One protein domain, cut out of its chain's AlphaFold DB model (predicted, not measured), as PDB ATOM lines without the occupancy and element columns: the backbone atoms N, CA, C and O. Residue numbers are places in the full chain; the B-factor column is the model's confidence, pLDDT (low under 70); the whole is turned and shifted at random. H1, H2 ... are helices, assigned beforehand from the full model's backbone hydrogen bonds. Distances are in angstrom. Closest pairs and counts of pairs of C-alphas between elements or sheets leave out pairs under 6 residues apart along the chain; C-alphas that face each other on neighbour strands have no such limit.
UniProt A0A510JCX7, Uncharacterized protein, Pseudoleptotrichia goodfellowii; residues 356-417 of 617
ATOM      1  N   GLY A 356     -35.116  54.166  26.788       49.31
ATOM      2  CA  GLY A 356     -36.010  53.379  25.926       49.31
ATOM      3  C   GLY A 356     -36.330  51.985  26.483       49.31
ATOM      4  O   GLY A 356     -37.452  51.496  26.334       49.31
ATOM      5  N   ALA A 357     -35.388  51.368  27.204       58.34
ATOM      6  CA  ALA A 357     -35.590  50.069  27.849       58.34
ATOM      7  C   ALA A 357     -36.563  50.124  29.037       58.34
ATOM      8  O   ALA A 357     -37.291  49.158  29.253       58.34
ATOM      9  N   MET A 358     -36.591  51.222  29.799       57.97
ATOM     10  CA  MET A 358     -37.480  51.384  30.960       57.97
ATOM     11  C   MET A 358     -38.866  51.908  30.597       57.97
ATOM     12  O   MET A 358     -39.858  51.383  31.091       57.97
ATOM     13  N   PHE A 359     -38.954  52.910  29.719       48.66
ATOM     14  CA  PHE A 359     -40.224  53.593  29.444       48.66
ATOM     15  C   PHE A 359     -41.018  52.977  28.294       48.66
ATOM     16  O   PHE A 359     -42.245  52.935  28.351       48.66
ATOM     17  N   PHE A 360     -40.340  52.453  27.271       50.00
ATOM     18  CA  PHE A 360     -40.993  51.779  26.141       50.00
ATOM     19  C   PHE A 360     -40.841  50.265  26.177       50.00
ATOM     20  O   PHE A 360     -41.301  49.577  25.266       50.00
ATOM     21  N   ASN A 361     -40.199  49.737  27.224       57.88
ATOM     22  CA  ASN A 361     -39.913  48.316  27.352       57.88
ATOM     23  C   ASN A 361     -39.171  47.759  26.117       57.88
ATOM     24  O   ASN A 361     -39.439  46.659  25.611       57.88
ATOM     25  N   ASN A 362     -38.240  48.553  25.583       67.12
ATOM     26  CA  ASN A 362     -37.387  48.120  24.488       67.12
ATOM     27  C   ASN A 362     -36.397  47.054  24.965       67.12
ATOM     28  O   ASN A 362     -35.992  47.000  26.128       67.12
ATOM     29  N   SER A 363     -35.965  46.204  24.036       78.50
ATOM     30  CA  SER A 363     -34.873  45.267  24.306       78.50
ATOM     31  C   SER A 363     -33.564  46.041  24.476       78.50
ATOM     32  O   SER A 363     -33.139  46.742  23.559       78.50
ATOM     33  N   LEU A 364     -32.873  45.842  25.604       79.75
ATOM     34  CA  LEU A 364     -31.496  46.302  25.834       79.75
ATOM     35  C   LEU A 364     -30.539  45.926  24.693       79.75
ATOM     36  O   LEU A 364     -29.603  46.665  24.414       79.75
ATOM     37  N   LEU A 365     -30.781  44.818  23.981       81.31
ATOM     38  CA  LEU A 365     -29.944  44.403  22.848       81.31
ATOM     39  C   LEU A 365     -30.044  45.362  21.647       81.31
ATOM     40  O   LEU A 365     -29.197  45.328  20.754       81.31
ATOM     41  N   LYS A 366     -31.086  46.198  21.619       76.50
ATOM     42  CA  LYS A 366     -31.367  47.207  20.589       76.50
ATOM     43  C   LYS A 366     -31.135  48.633  21.100       76.50
ATOM     44  O   LYS A 366     -31.053  49.556  20.293       76.50
ATOM     45  N   GLU A 367     -31.011  48.808  22.414       65.38
ATOM     46  CA  GLU A 367     -30.673  50.087  23.030       65.38
ATOM     47  C   GLU A 367     -29.193  50.405  22.832       65.38
ATOM     48  O   GLU A 367     -28.318  49.557  23.033       65.38
ATOM     49  N   LYS A 368     -28.916  51.653  22.446       61.03
ATOM     50  CA  LYS A 368     -27.548  52.155  22.349       61.03
ATOM     51  C   LYS A 368     -27.093  52.657  23.716       61.03
ATOM     52  O   LYS A 368     -27.774  53.462  24.348       61.03
ATOM     53  N   LYS A 369     -25.929  52.177  24.129       62.34
ATOM     54  CA  LYS A 369     -25.121  52.693  25.222       62.34
ATOM     55  C   LYS A 369     -24.579  54.076  24.885       62.34
ATOM     56  O   LYS A 369     -24.687  54.558  23.752       62.34
ATOM     57  N   SER A 370     -23.950  54.656  25.892       52.44
ATOM     58  CA  SER A 370     -23.219  55.911  25.837       52.44
ATOM     59  C   SER A 370     -22.192  55.979  24.705       52.44
ATOM     60  O   SER A 370     -22.251  56.813  23.803       52.44
ATOM     61  N   ASP A 371     -21.338  54.966  24.653       56.03
ATOM     62  CA  ASP A 371     -20.323  54.777  23.615       56.03
ATOM     63  C   ASP A 371     -20.889  54.444  22.212       56.03
ATOM     64  O   ASP A 371     -20.138  54.164  21.278       56.03
ATOM     65  N   GLY A 372     -22.217  54.453  22.042       53.81
ATOM     66  CA  GLY A 372     -22.909  54.153  20.791       53.81
ATOM     67  C   GLY A 372     -23.031  52.662  20.467       53.81
ATOM     68  O   GLY A 372     -23.679  52.320  19.471       53.81
ATOM     69  N   THR A 373     -22.459  51.777  21.289       73.06
ATOM     70  CA  THR A 373     -22.576  50.319  21.141       73.06
ATOM     71  C   THR A 373     -23.883  49.804  21.741       73.06
ATOM     72  O   THR A 373     -24.544  50.509  22.489       73.06
ATOM     73  N   THR A 374     -24.307  48.580  21.427       77.19
ATOM     74  CA  THR A 374     -25.475  47.960  22.077       77.19
ATOM     75  C   THR A 374     -25.055  47.010  23.191       77.19
ATOM     76  O   THR A 374     -23.913  46.530  23.234       77.19
ATOM     77  N   TYR A 375     -25.968  46.724  24.119       82.25
ATOM     78  CA  TYR A 375     -25.713  45.731  25.158       82.25
ATOM     79  C   TYR A 375     -25.597  44.325  24.576       82.25
ATOM     80  O   TYR A 375     -26.366  43.910  23.707       82.25
ATOM     81  N   LYS A 376     -24.639  43.555  25.099       90.56
ATOM     82  CA  LYS A 376     -24.471  42.138  24.757       90.56
ATOM     83  C   LYS A 376     -25.165  41.261  25.795       90.56
ATOM     84  O   LYS A 376     -25.138  41.569  26.984       90.56
ATOM     85  N   LYS A 377     -25.693  40.105  25.373       91.81
ATOM     86  CA  LYS A 377     -26.290  39.110  26.287       91.81
ATOM     87  C   LYS A 377     -25.360  38.755  27.455       91.81
ATOM     88  O   LYS A 377     -25.765  38.798  28.609       91.81
ATOM     89  N   THR A 378     -24.084  38.523  27.148       91.44
ATOM     90  CA  THR A 378     -23.040  38.184  28.130       91.44
ATOM     91  C   THR A 378     -22.673  39.328  29.077       91.44
ATOM     92  O   THR A 378     -22.071  39.096  30.121       91.44
ATOM     93  N   GLU A 379     -22.965  40.577  28.716       89.56
ATOM     94  CA  GLU A 379     -22.792  41.741  29.590       89.56
ATOM     95  C   GLU A 379     -23.957  41.821  30.579       89.56
ATOM     96  O   GLU A 379     -23.733  41.856  31.785       89.56
ATOM     97  N   ILE A 380     -25.187  41.729  30.067       89.44
ATOM     98  CA  ILE A 380     -26.420  41.761  30.862       89.44
ATOM     99  C   ILE A 380     -26.439  40.623  31.891       89.44
ATOM    100  O   ILE A 380     -26.639  40.868  33.080       89.44
ATOM    101  N   GLU A 381     -26.160  39.389  31.462       92.38
ATOM    102  CA  GLU A 381     -26.103  38.225  32.358       92.38
ATOM    103  C   GLU A 381     -25.030  38.360  33.433       92.38
ATOM    104  O   GLU A 381     -25.248  37.947  34.568       92.38
ATOM    105  N   ARG A 382     -23.869  38.930  33.100       91.00
ATOM    106  CA  ARG A 382     -22.769  39.087  34.056       91.00
ATOM    107  C   ARG A 382     -23.133  40.068  35.160       91.00
ATOM    108  O   ARG A 382     -22.906  39.757  36.326       91.00
ATOM    109  N   GLU A 383     -23.704  41.217  34.805       86.88
ATOM    110  CA  GLU A 383     -24.133  42.220  35.785       86.88
ATOM    111  C   GLU A 383     -25.231  41.652  36.693       86.88
ATOM    112  O   GLU A 383     -25.072  41.648  37.917       86.88
ATOM    113  N   LEU A 384     -26.282  41.068  36.102       88.69
ATOM    114  CA  LEU A 384     -27.397  40.452  36.829       88.69
ATOM    115  C   LEU A 384     -26.944  39.318  37.755       88.69
ATOM    116  O   LEU A 384     -27.375  39.248  38.906       88.69
ATOM    117  N   ASN A 385     -26.049  38.448  37.287       88.62
ATOM    118  CA  ASN A 385     -25.508  37.364  38.096       88.62
ATOM    119  C   ASN A 385     -24.629  37.904  39.237       88.62
ATOM    120  O   ASN A 385     -24.762  37.454  40.370       88.62
ATOM    121  N   SER A 386     -23.808  38.931  38.983       84.31
ATOM    122  CA  SER A 386     -22.888  39.478  39.991       84.31
ATOM    123  C   SER A 386     -23.578  40.050  41.234       84.31
ATOM    124  O   SER A 386     -22.985  40.027  42.311       84.31
ATOM    125  N   ILE A 387     -24.803  40.565  41.087       80.88
ATOM    126  CA  ILE A 387     -25.564  41.183  42.182       80.88
ATOM    127  C   ILE A 387     -26.682  40.264  42.683       80.88
ATOM    128  O   ILE A 387     -26.871  40.137  43.889       80.88
ATOM    129  N   PHE A 388     -27.407  39.603  41.776       84.00
ATOM    130  CA  PHE A 388     -28.623  38.857  42.113       84.00
ATOM    131  C   PHE A 388     -28.523  37.346  41.881       84.00
ATOM    132  O   PHE A 388     -29.474  36.628  42.181       84.00
ATOM    133  N   GLY A 389     -27.433  36.838  41.295       86.12
ATOM    134  CA  GLY A 389     -27.353  35.439  40.856       86.12
ATOM    135  C   GLY A 389     -28.376  35.081  39.766       86.12
ATOM    136  O   GLY A 389     -28.682  33.905  39.564       86.12
ATOM    137  N   LEU A 390     -28.936  36.083  39.077       87.44
ATOM    138  CA  LEU A 390     -30.029  35.912  38.123       87.44
ATOM    139  C   LEU A 390     -29.509  35.520  36.731       87.44
ATOM    140  O   LEU A 390     -28.561  36.111  36.216       87.44
ATOM    141  N   LYS A 391     -30.170  34.539  36.108       90.56
ATOM    142  CA  LYS A 391     -29.973  34.146  34.703       90.56
ATOM    143  C   LYS A 391     -31.164  34.600  33.862       90.56
ATOM    144  O   LYS A 391     -32.298  34.553  34.335       90.56
ATOM    145  N   VAL A 392     -30.905  35.004  32.620       92.31
ATOM    146  CA  VAL A 392     -31.931  35.527  31.710       92.31
ATOM    147  C   VAL A 392     -32.440  34.419  30.789       92.31
ATOM    148  O   VAL A 392     -31.660  33.779  30.086       92.31
ATOM    149  N   ASP A 393     -33.757  34.216  30.747       94.62
ATOM    150  CA  ASP A 393     -34.401  33.452  29.679       94.62
ATOM    151  C   ASP A 393     -34.563  34.362  28.455       94.62
ATOM    152  O   ASP A 393     -35.513  35.135  28.338       94.62
ATOM    153  N   TRP A 394     -33.600  34.302  27.536       93.81
ATOM    154  CA  TRP A 394     -33.577  35.187  26.371       93.81
ATOM    155  C   TRP A 394     -34.761  35.018  25.424       93.81
ATOM    156  O   TRP A 394     -35.070  35.957  24.693       93.81
ATOM    157  N   LYS A 395     -35.406  33.845  25.416       93.56
ATOM    158  CA  LYS A 395     -36.594  33.626  24.595       93.56
ATOM    159  C   LYS A 395     -37.755  34.427  25.175       93.56
ATOM    160  O   LYS A 395     -38.312  35.278  24.488       93.56
ATOM    161  N   LYS A 396     -38.024  34.251  26.472       93.00
ATOM    162  CA  LYS A 396     -39.040  35.044  27.179       93.00
ATOM    163  C   LYS A 396     -38.732  36.533  27.155       93.00
ATOM    164  O   LYS A 396     -39.632  37.339  27.011       93.00
ATOM    165  N   TYR A 397     -37.467  36.917  27.261       90.12
ATOM    166  CA  TYR A 397     -37.068  38.321  27.233       90.12
ATOM    167  C   TYR A 397     -37.421  39.014  25.904       90.12
ATOM    168  O   TYR A 397     -37.858  40.164  25.894       90.12
ATOM    169  N   GLU A 398     -37.271  38.332  24.767       86.12
ATOM    170  CA  GLU A 398     -37.644  38.900  23.465       86.12
ATOM    171  C   GLU A 398     -39.148  38.764  23.163       86.12
ATOM    172  O   GLU A 398     -39.681  39.605  22.443       86.12
ATOM    173  N   GLU A 399     -39.858  37.790  23.739       85.50
ATOM    174  CA  GLU A 399     -41.272  37.507  23.424       85.50
ATOM    175  C   GLU A 399     -42.276  38.094  24.441       85.50
ATOM    176  O   GLU A 399     -43.383  38.485  24.069       85.50
ATOM    177  N   GLU A 400     -41.902  38.212  25.716       85.56
ATOM    178  CA  GLU A 400     -42.787  38.580  26.826       85.56
ATOM    179  C   GLU A 400     -42.423  39.957  27.401       85.56
ATOM    180  O   GLU A 400     -41.488  40.108  28.191       85.56
ATOM    181  N   GLY A 401     -43.217  40.978  27.062       74.38
ATOM    182  CA  GLY A 401     -43.034  42.343  27.573       74.38
ATOM    183  C   GLY A 401     -42.874  42.429  29.104       74.38
ATOM    184  O   GLY A 401     -41.913  43.041  29.563       74.38
ATOM    185  N   PRO A 402     -43.741  41.806  29.924       78.12
ATOM    186  CA  PRO A 402     -43.618  41.884  31.381       78.12
ATOM    187  C   PRO A 402     -42.309  41.311  31.946       78.12
ATOM    188  O   PRO A 402     -41.778  41.869  32.908       78.12
ATOM    189  N   TYR A 403     -41.790  40.227  31.357       83.62
ATOM    190  CA  TYR A 403     -40.515  39.626  31.755       83.62
ATOM    191  C   TYR A 403     -39.334  40.482  31.287       83.62
ATOM    192  O   TYR A 403     -38.377  40.681  32.029       83.62
ATOM    193  N   ARG A 404     -39.417  41.067  30.086       86.62
ATOM    194  CA  ARG A 404     -38.418  42.023  29.596       86.62
ATOM    195  C   ARG A 404     -38.279  43.239  30.508       86.62
ATOM    196  O   ARG A 404     -37.164  43.587  30.876       86.62
ATOM    197  N   GLU A 405     -39.399  43.838  30.907       79.12
ATOM    198  CA  GLU A 405     -39.425  45.001  31.798       79.12
ATOM    199  C   GLU A 405     -38.760  44.673  33.144       79.12
ATOM    200  O   GLU A 405     -37.934  45.440  33.638       79.12
ATOM    201  N   GLU A 406     -39.057  43.491  33.690       83.94
ATOM    202  CA  GLU A 406     -38.456  42.986  34.925       83.94
ATOM    203  C   GLU A 406     -36.931  42.824  34.802       83.94
ATOM    204  O   GLU A 406     -36.179  43.297  35.656       83.94
ATOM    205  N   ILE A 407     -36.458  42.194  33.722       88.62
ATOM    206  CA  ILE A 407     -35.023  42.013  33.469       88.62
ATOM    207  C   ILE A 407     -34.324  43.353  33.252       88.62
ATOM    208  O   ILE A 407     -33.248  43.566  33.812       88.62
ATOM    209  N   ASN A 408     -34.928  44.267  32.491       82.75
ATOM    210  CA  ASN A 408     -34.380  45.602  32.288       82.75
ATOM    211  C   ASN A 408     -34.234  46.326  33.638       82.75
ATOM    212  O   ASN A 408     -33.200  46.941  33.901       82.75
ATOM    213  N   TYR A 409     -35.246  46.226  34.506       79.69
ATOM    214  CA  TYR A 409     -35.265  46.888  35.807       79.69
ATOM    215  C   TYR A 409     -34.153  46.362  36.721       79.69
ATOM    216  O   TYR A 409     -33.369  47.145  37.267       79.69
ATOM    217  N   TYR A 410     -34.014  45.039  36.846       84.06
ATOM    218  CA  TYR A 410     -32.918  44.460  37.627       84.06
ATOM    219  C   TYR A 410     -31.549  44.725  36.997       84.06
ATOM    220  O   TYR A 410     -30.575  44.906  37.723       84.06
ATOM    221  N   PHE A 411     -31.441  44.785  35.668       85.56
ATOM    222  CA  PHE A 411     -30.165  45.053  35.010       85.56
ATOM    223  C   PHE A 411     -29.611  46.423  35.407       85.56
ATOM    224  O   PHE A 411     -28.448  46.519  35.798       85.56
ATOM    225  N   PHE A 412     -30.441  47.468  35.383       76.50
ATOM    226  CA  PHE A 412     -29.999  48.801  35.790       76.50
ATOM    227  C   PHE A 412     -29.716  48.898  37.288       76.50
ATOM    228  O   PHE A 412     -28.703  49.483  37.666       76.50
ATOM    229  N   GLN A 413     -30.512  48.249  38.143       76.19
ATOM    230  CA  GLN A 413     -30.160  48.148  39.561       76.19
ATOM    231  C   GLN A 413     -28.783  47.498  39.758       76.19
ATOM    232  O   GLN A 413     -27.950  48.033  40.488       76.19
ATOM    233  N   ALA A 414     -28.499  46.391  39.063       79.19
ATOM    234  CA  ALA A 414     -27.212  45.709  39.167       79.19
ATOM    235  C   ALA A 414     -26.047  46.565  38.644       79.19
ATOM    236  O   ALA A 414     -25.032  46.705  39.327       79.19
ATOM    237  N   LYS A 415     -26.211  47.171  37.460       78.56
ATOM    238  CA  LYS A 415     -25.189  47.991  36.790       78.56
ATOM    239  C   LYS A 415     -24.752  49.182  37.645       78.56
ATOM    240  O   LYS A 415     -23.562  49.494  37.692       78.56
ATOM    241  N   TYR A 416     -25.693  49.825  38.333       73.69
ATOM    242  CA  TYR A 416     -25.422  51.037  39.109       73.69
ATOM    243  C   TYR A 416     -25.296  50.815  40.621       73.69
ATOM    244  O   TYR A 416     -25.026  51.761  41.362       73.69
ATOM    245  N   THR A 417     -25.404  49.571  41.095       77.56
ATOM    246  CA  THR A 417     -25.068  49.231  42.481       77.56
ATOM    247  C   THR A 417     -23.604  49.589  42.762       77.56
ATOM    248  O   THR A 417     -22.678  49.084  42.119       77.56
TER     249      THR A 417
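Overview. This is residues 356 to 417 of the 617 residues of an uncharacterized protein of Pseudoleptotrichia goodfellowii (UniProt A0A510JCX7). One long helix, H4, is the core piece: H2 crosses its later part, touching residues 410 to 415, H3 folds back at a corner by its first part, and the short H1 packs on residues 405 to 409. A long link without named elements, residues 360 to 376, loops from H1 to H2. The printed part has 62 residues with four named helices, in the order H1, H2, H3, H4, and no named strand; the class is all helix. It is compact, with a radius of gyration of the C-alphas of 10.7 A, and spans 28 by 25 by 18 A.

Along the chain. Find C-alpha 356 at (-36.010, 53.379, 25.926), where H1, residues 356 to 359, begins; it is 5.5 A long. From C-alpha 377 at (-26.290, 39.110, 26.287), H2 runs to residue 388, 16.0 A. Next come H3, residues 394 to 399, 8.6 A, and H4, residues 401 to 416, 22.8 A, ending at C-alpha 416 at (-25.422, 51.037, 39.109).

Arrangement. Begin at H4, the hub. H1 touches it; their closest C-alphas, of Ala 357 and Asn 408, are 6.4 A apart. H2 touches it, closest at the C-alphas of Leu 384 and Phe 411, 5.7 A apart; they run the same way at a steep tilt of 69.7 degrees, only just short of about perpendicular. H3 and H4 touch only at the corner, with residues 403 to 407 of H4; the closest C-alphas, of Tyr 397 and Arg 404, are 4.6 A apart, and the helices run opposite ways at a steep tilt of 49 degrees. H1 is apart from H2 and H3; H2 and H3 are apart, but only just, at 8.3 A. In H2, H3 and H4 every O i to N i+4 pair is within hydrogen-bond range; H1 is too short for such a pair.

Size, cuts and confidence. Look at Asp 371 and Glu 400 for the two C-alphas farthest apart, 27.9 A. The printed part has no cut. The link from H1 to H2 is long, the other two tight. Confidence is low, under 70, at residues 356 to 362 and 367 to 372; the mean pLDDT of the printed part is 78.8.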